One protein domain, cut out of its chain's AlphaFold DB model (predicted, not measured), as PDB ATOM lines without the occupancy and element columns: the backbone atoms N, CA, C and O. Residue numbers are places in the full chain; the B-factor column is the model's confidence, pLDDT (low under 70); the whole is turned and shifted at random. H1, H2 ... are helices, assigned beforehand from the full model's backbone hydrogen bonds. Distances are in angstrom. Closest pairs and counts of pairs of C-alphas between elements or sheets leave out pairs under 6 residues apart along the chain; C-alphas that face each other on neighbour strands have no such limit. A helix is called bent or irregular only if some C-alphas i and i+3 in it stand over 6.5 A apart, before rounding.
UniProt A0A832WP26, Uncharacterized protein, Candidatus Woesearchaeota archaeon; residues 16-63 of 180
ATOM      1  N   PHE A  16      10.538 100.185 -26.369       73.88
ATOM      2  CA  PHE A  16      10.252  99.257 -25.282       73.88
ATOM      3  C   PHE A  16       9.465  99.959 -24.178       73.88
ATOM      4  O   PHE A  16       8.427  99.454 -23.782       73.88
ATOM      5  N   GLU A  17       9.872 101.167 -23.771       75.06
ATOM      6  CA  GLU A  17       9.121 101.968 -22.788       75.06
ATOM      7  C   GLU A  17       7.667 102.214 -23.220       75.06
ATOM      8  O   GLU A  17       6.773 102.212 -22.383       75.06
ATOM      9  N   LYS A  18       7.419 102.388 -24.524       79.81
ATOM     10  CA  LYS A  18       6.064 102.577 -25.074       79.81
ATOM     11  C   LYS A  18       5.226 101.301 -25.119       79.81
ATOM     12  O   LYS A  18       4.010 101.396 -25.175       79.81
ATOM     13  N   LEU A  19       5.872 100.139 -25.183       79.00
ATOM     14  CA  LEU A  19       5.216  98.830 -25.228       79.00
ATOM     15  C   LEU A  19       5.204  98.150 -23.859       79.00
ATOM     16  O   LEU A  19       4.691  97.045 -23.750       79.00
ATOM     17  N   ARG A  20       5.800  98.768 -22.833       80.88
ATOM     18  CA  ARG A  20       6.035  98.121 -21.544       80.88
ATOM     19  C   ARG A  20       4.739  97.646 -20.905       80.88
ATOM     20  O   ARG A  20       4.683  96.500 -20.489       80.88
ATOM     21  N   ASP A  21       3.710  98.486 -20.910       81.94
ATOM     22  CA  ASP A  21       2.404  98.149 -20.336       81.94
ATOM     23  C   ASP A  21       1.779  96.922 -21.033       81.94
ATOM     24  O   ASP A  21       1.205  96.057 -20.380       81.94
ATOM     25  N   ASP A  22       1.955  96.789 -22.353       82.44
ATOM     26  CA  ASP A  22       1.490  95.618 -23.111       82.44
ATOM     27  C   ASP A  22       2.379  94.378 -22.884       82.44
ATOM     28  O   ASP A  22       1.947  93.240 -23.083       82.44
ATOM     29  N   LEU A  23       3.646  94.593 -22.517       85.00
ATOM     30  CA  LEU A  23       4.656  93.555 -22.340       85.00
ATOM     31  C   LEU A  23       4.773  93.046 -20.898       85.00
ATOM     32  O   LEU A  23       5.331  91.970 -20.700       85.00
ATOM     33  N   GLU A  24       4.231  93.768 -19.920       84.12
ATOM     34  CA  GLU A  24       4.289  93.441 -18.491       84.12
ATOM     35  C   GLU A  24       3.860  91.991 -18.183       84.12
ATOM     36  O   GLU A  24       4.586  91.305 -17.464       84.12
ATOM     37  N   PRO A  25       2.780  91.432 -18.770       83.25
ATOM     38  CA  PRO A  25       2.427  90.033 -18.524       83.25
ATOM     39  C   PRO A  25       3.510  89.047 -18.982       83.25
ATOM     40  O   PRO A  25       3.715  88.008 -18.356       83.25
ATOM     41  N   PHE A  26       4.210  89.366 -20.073       84.19
ATOM     42  CA  PHE A  26       5.298  88.542 -20.596       84.19
ATOM     43  C   PHE A  26       6.579  88.707 -19.777       84.19
ATOM     44  O   PHE A  26       7.303  87.730 -19.604       84.19
ATOM     45  N   GLU A  27       6.844  89.913 -19.267       83.81
ATOM     46  CA  GLU A  27       7.938  90.189 -18.329       83.81
ATOM     47  C   GLU A  27       7.742  89.385 -17.034       83.81
ATOM     48  O   GLU A  27       8.626  88.620 -16.658       83.81
ATOM     49  N   ASN A  28       6.545  89.429 -16.445       84.81
ATOM     50  CA  ASN A  28       6.206  88.651 -15.250       84.81
ATOM     51  C   ASN A  28       6.323  87.138 -15.497       84.81
ATOM     52  O   ASN A  28       6.912  86.413 -14.701       84.81
ATOM     53  N   ALA A  29       5.799  86.645 -16.626       82.31
ATOM     54  CA  ALA A  29       5.923  85.230 -16.976       82.31
ATOM     55  C   ALA A  29       7.389  84.809 -17.163       82.31
ATOM     56  O   ALA A  29       7.754  83.683 -16.836       82.31
ATOM     57  N   HIS A  30       8.226  85.700 -17.696       82.38
ATOM     58  CA  HIS A  30       9.652  85.460 -17.889       82.38
ATOM     59  C   HIS A  30      10.405  85.323 -16.562       82.38
ATOM     60  O   HIS A  30      11.236  84.418 -16.452       82.38
ATOM     61  N   GLU A  31      10.096  86.156 -15.563       81.19
ATOM     62  CA  GLU A  31      10.697  86.096 -14.219       81.19
ATOM     63  C   GLU A  31      10.465  84.747 -13.521       81.19
ATOM     64  O   GLU A  31      11.356  84.248 -12.839       81.19
ATOM     65  N   GLU A  32       9.318  84.114 -13.773       81.06
ATOM     66  CA  GLU A  32       8.949  82.793 -13.237       81.06
ATOM     67  C   GLU A  32       9.530  81.615 -14.045       81.06
ATOM     68  O   GLU A  32       9.381  80.446 -13.681       81.06
ATOM     69  N   THR A  33      10.180  81.884 -15.182       75.62
ATOM     70  CA  THR A  33      10.817  80.833 -15.986       75.62
ATOM     71  C   THR A  33      12.268  80.601 -15.576       75.62
ATOM     72  O   THR A  33      12.924  81.454 -14.985       75.62
ATOM     73  N   LEU A  34      12.837  79.481 -16.038       68.75
ATOM     74  CA  LEU A  34      14.278  79.220 -15.942       68.75
ATOM     75  C   LEU A  34      15.128  80.393 -16.469       68.75
ATOM     76  O   LEU A  34      16.245  80.585 -16.007       68.75
ATOM     77  N   LEU A  35      14.639  81.182 -17.435       68.50
ATOM     78  CA  LEU A  35      15.374  82.347 -17.943       68.50
ATOM     79  C   LEU A  35      15.462  83.485 -16.912       68.50
ATOM     80  O   LEU A  35      16.499  84.152 -16.863       68.50
ATOM     81  N   GLY A  36      14.423  83.672 -16.095       62.03
ATOM     82  CA  GLY A  36      14.433  84.560 -14.934       62.03
ATOM     83  C   GLY A  36      15.422  84.087 -13.868       62.03
ATOM     84  O   GLY A  36      16.231  84.877 -13.390       62.03
ATOM     85  N   GLU A  37      15.475  82.776 -13.596       67.38
ATOM     86  CA  GLU A  37      16.467  82.187 -12.676       67.38
ATOM     87  C   GLU A  37      17.923  82.418 -13.129       67.38
ATOM     88  O   GLU A  37      18.827  82.545 -12.300       67.38
ATOM     89  N   TYR A  38      18.168  82.497 -14.443       67.75
ATOM     90  CA  TYR A  38      19.482  82.827 -15.013       67.75
ATOM     91  C   TYR A  38      19.783  84.339 -15.068       67.75
ATOM     92  O   TYR A  38      20.797  84.721 -15.664       67.75
ATOM     93  N   ASP A  39      18.948  85.186 -14.452       69.38
ATOM     94  CA  ASP A  39      19.107  86.647 -14.382       69.38
ATOM     95  C   ASP A  39      19.262  87.278 -15.780       69.38
ATOM     96  O   ASP A  39      20.093  88.158 -16.022       69.38
ATOM     97  N   VAL A  40      18.506  86.756 -16.756       73.38
ATOM     98  CA  VAL A  40      18.414  87.344 -18.097       73.38
ATOM     99  C   VAL A  40      17.323  88.407 -18.059       73.38
ATOM    100  O   VAL A  40      16.169  88.045 -17.867       73.38
ATOM    101  N   PRO A  41      17.610  89.697 -18.288       75.62
ATOM    102  CA  PRO A  41      16.554  90.705 -18.331       75.62
ATOM    103  C   PRO A  41      15.603  90.466 -19.513       75.62
ATOM    104  O   PRO A  41      16.056  90.229 -20.636       75.62
ATOM    105  N   PHE A  42      14.290  90.588 -19.310       77.69
ATOM    106  CA  PHE A  42      13.306  90.450 -20.394       77.69
ATOM    107  C   PHE A  42      13.528  91.485 -21.515       77.69
ATOM    108  O   PHE A  42      13.487  91.169 -22.708       77.69
ATOM    109  N   GLU A  43      13.886  92.716 -21.140       74.75
ATOM    110  CA  GLU A  43      14.340  93.783 -22.043       74.75
ATOM    111  C   GLU A  43      15.450  93.308 -22.992       74.75
ATOM    112  O   GLU A  43      15.435  93.586 -24.198       74.75
ATOM    113  N   ASP A  44      16.392  92.529 -22.459       72.56
ATOM    114  CA  ASP A  44      17.502  91.952 -23.202       72.56
ATOM    115  C   ASP A  44      17.052  90.823 -24.135       72.56
ATOM    116  O   ASP A  44      17.836  90.426 -24.983       72.56
ATOM    117  N   MET A  45      15.815  90.337 -24.101       72.31
ATOM    118  CA  MET A  45      15.287  89.403 -25.107       72.31
ATOM    119  C   MET A  45      14.621  90.135 -26.275       72.31
ATOM    120  O   MET A  45      14.729  89.707 -27.428       72.31
ATOM    121  N   VAL A  46      14.005  91.286 -25.991       72.12
ATOM    122  CA  VAL A  46      13.191  92.061 -26.942       72.12
ATOM    123  C   VAL A  46      14.019  93.108 -27.697       72.12
ATOM    124  O   VAL A  46      13.834  93.320 -28.899       72.12
ATOM    125  N   MET A  47      14.966  93.758 -27.020       67.38
ATOM    126  CA  MET A  47      15.722  94.881 -27.580       67.38
ATOM    127  C   MET A  47      16.752  94.447 -28.625       67.38
ATOM    128  O   MET A  47      17.157  93.295 -28.707       67.38
ATOM    129  N   ASN A  48      17.226  95.362 -29.471       62.72
ATOM    130  CA  ASN A  48      18.298  95.028 -30.411       62.72
ATOM    131  C   ASN A  48      19.642  94.984 -29.663       62.72
ATOM    132  O   ASN A  48      19.942  95.878 -28.881       62.72
ATOM    133  N   LYS A  49      20.529  94.036 -29.981       58.94
ATOM    134  CA  LYS A  49      21.896  93.963 -29.419       58.94
ATOM    135  C   LYS A  49      22.711  95.260 -29.515       58.94
ATOM    136  O   LYS A  49      23.636  95.469 -28.737       58.94
ATOM    137  N   ASN A  50      22.368  96.128 -30.469       60.84
ATOM    138  CA  ASN A  50      23.003  97.431 -30.661       60.84
ATOM    139  C   ASN A  50      22.196  98.620 -30.101       60.84
ATOM    140  O   ASN A  50      22.664  99.756 -30.218       60.84
ATOM    141  N   SER A  51      20.992  98.413 -29.553       62.75
ATOM    142  CA  SER A  51      20.263  99.484 -28.869       62.75
ATOM    143  C   SER A  51      20.802  99.655 -27.459       62.75
ATOM    144  O   SER A  51      21.036  98.681 -26.750       62.75
ATOM    145  N   LYS A  52      21.007 100.911 -27.071       61.16
ATOM    146  CA  LYS A  52      21.276 101.280 -25.688       61.16
ATOM    147  C   LYS A  52      19.952 101.612 -25.017       61.16
ATOM    148  O   LYS A  52      19.133 102.286 -25.645       61.16
ATOM    149  N   ASN A  53      19.781 101.191 -23.771       61.09
ATOM    150  CA  ASN A  53      18.672 101.653 -22.940       61.09
ATOM    151  C   ASN A  53      18.806 103.165 -22.648       61.09
ATOM    152  O   ASN A  53      19.791 103.814 -23.037       61.09
ATOM    153  N   ARG A  54      17.821 103.761 -21.964       49.69
ATOM    154  CA  ARG A  54      17.813 105.197 -21.613       49.69
ATOM    155  C   ARG A  54      19.058 105.654 -20.837       49.69
ATOM    156  O   ARG A  54      19.460 106.807 -20.968       49.69
ATOM    157  N   TRP A  55      19.704 104.735 -20.123       54.00
ATOM    158  CA  TRP A  55      20.920 104.942 -19.332       54.00
ATOM    159  C   TRP A  55      22.220 104.771 -20.131       54.00
ATOM    160  O   TRP A  55      23.316 104.898 -19.590       54.00
ATOM    161  N   GLY A  56      22.131 104.490 -21.434       58.19
ATOM    162  CA  GLY A  56      23.298 104.319 -22.296       58.19
ATOM    163  C   GLY A  56      23.999 102.964 -22.150       58.19
ATOM    164  O   GLY A  56      25.042 102.763 -22.787       58.19
ATOM    165  N   MET A  57      23.434 102.043 -21.366       57.44
ATOM    166  CA  MET A  57      23.912 100.672 -21.225       57.44
ATOM    167  C   MET A  57      23.444  99.828 -22.413       57.44
ATOM    168  O   MET A  57      22.326  99.977 -22.907       57.44
ATOM    169  N   GLY A  58      24.344  98.988 -22.923       61.41
ATOM    170  CA  GLY A  58      23.991  97.934 -23.874       61.41
ATOM    171  C   GLY A  58      23.576  96.660 -23.138       61.41
ATOM    172  O   GLY A  58      23.748  96.579 -21.925       61.41
ATOM    173  N   ARG A  59      23.095  95.669 -23.897       62.00
ATOM    174  CA  ARG A  59      22.720  94.330 -23.410       62.00
ATOM    175  C   ARG A  59      23.752  93.706 -22.463       62.00
ATOM    176  O   ARG A  59      24.965  93.863 -22.676       62.00
ATOM    177  N   SER A  60      23.264  92.975 -21.461       62.44
ATOM    178  CA  SER A  60      24.071  92.273 -20.458       62.44
ATOM    179  C   SER A  60      25.083  91.308 -21.093       62.44
ATOM    180  O   SER A  60      24.912  90.778 -22.196       62.44
ATOM    181  N   LYS A  61      26.205  91.066 -20.399       58.59
ATOM    182  CA  LYS A  61      27.180  90.049 -20.839       58.59
ATOM    183  C   LYS A  61      26.619  88.626 -20.687       58.59
ATOM    184  O   LYS A  61      27.051  87.767 -21.456       58.59
ATOM    185  N   GLN A  62      25.675  88.401 -19.763       57.75
ATOM    186  CA  GLN A  62      25.012  87.111 -19.532       57.75
ATOM    187  C   GLN A  62      24.267  86.586 -20.772       57.75
ATOM    188  O   GLN A  62      24.384  85.402 -21.073       57.75
ATOM    189  N   GLU A  63      23.629  87.444 -21.581       56.03
ATOM    190  CA  GLU A  63      22.940  87.033 -22.824       56.03
ATOM    191  C   GLU A  63      23.875  86.280 -23.803       56.03
ATOM    192  O   GLU A  63      23.458  85.387 -24.536       56.03
TER     193      GLU A  63
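Overview. This is residues 16 to 63 of the 180 residues of an uncharacterized protein of Candidatus Woesearchaeota archaeon (UniProt A0A832WP26). What shape does one see first? An irregular, kinked helix, H1, makes a curved arc along one side of an open, loosely wound frame, and the short helix H2 sits at the turn after it; the chain then comes back inward through residues 38 to 42 to the short helix H3 near the middle. From there residues 47 to 63, with no named element, wander out on the side away from H1. What is it built of, and how large is it? The printed part has 48 residues, with three named helices in the order H1, H2, H3 and no named strand, and its class is all helix. The whole is compact, with a radius of gyration of the C-alphas of 10.9 A, and the C-alphas span 27 by 25 by 15 A along their three main axes.

Along the chain. Where does the first helix run? H1 holds residues 16 to 31, from C-alpha 16 at (10.252, 99.257, -25.282) to C-alpha 31 at (10.697, 86.096, -14.219), which is 17.2 A from first to last C-alpha. Is H1 even along its length? It is irregular, with C-alphas 18 and 21 lying 7.4 A apart, and it has a kink of 80 degrees near residue 23. Where are the other helices? H2 holds residues 34 to 37, 4.9 A from first to last C-alpha. H3 holds residues 43 to 46, 5.3 A long, and ends at C-alpha 46 at (13.191, 92.061, -26.942).

Arrangement. How does H1 stand to H2? They are close but not clearly touching, and their closest C-alphas, those of His 30 and Gly 36, are 5.7 A apart. How does H1 stand to H3? They too are close but not clearly touching, with the closest C-alphas, those of Phe 16 and Glu 43, 7.6 A apart. And H2 to H3? These two are apart, with no C-alpha of the one within 8 A of the other. What do the backbone N and O atoms show? In H1, 8 of 12 pairs of O i and N i+4 are within hydrogen-bond range; H2 and H3 are too short for such a pair, and each has its one pair of O i and N i+3 within range.

Size, cuts and confidence. How far does it reach? The two C-alphas farthest apart, those of Leu 34 and Gly 56, are 27.4 A apart, and those of Phe 16 and Glu 63, the first and last printed, are 17.8 A apart. Is there a cut or a long link? The printed part has no cut, and the links H1 to H2 and H2 to H3 are both tight. Where is the model's confidence low? The mean pLDDT of the printed part is 70.7, and 23 residues are under 70: residues 34 to 39, of which 34 to 37 belong to H2, and residues 47 to 63.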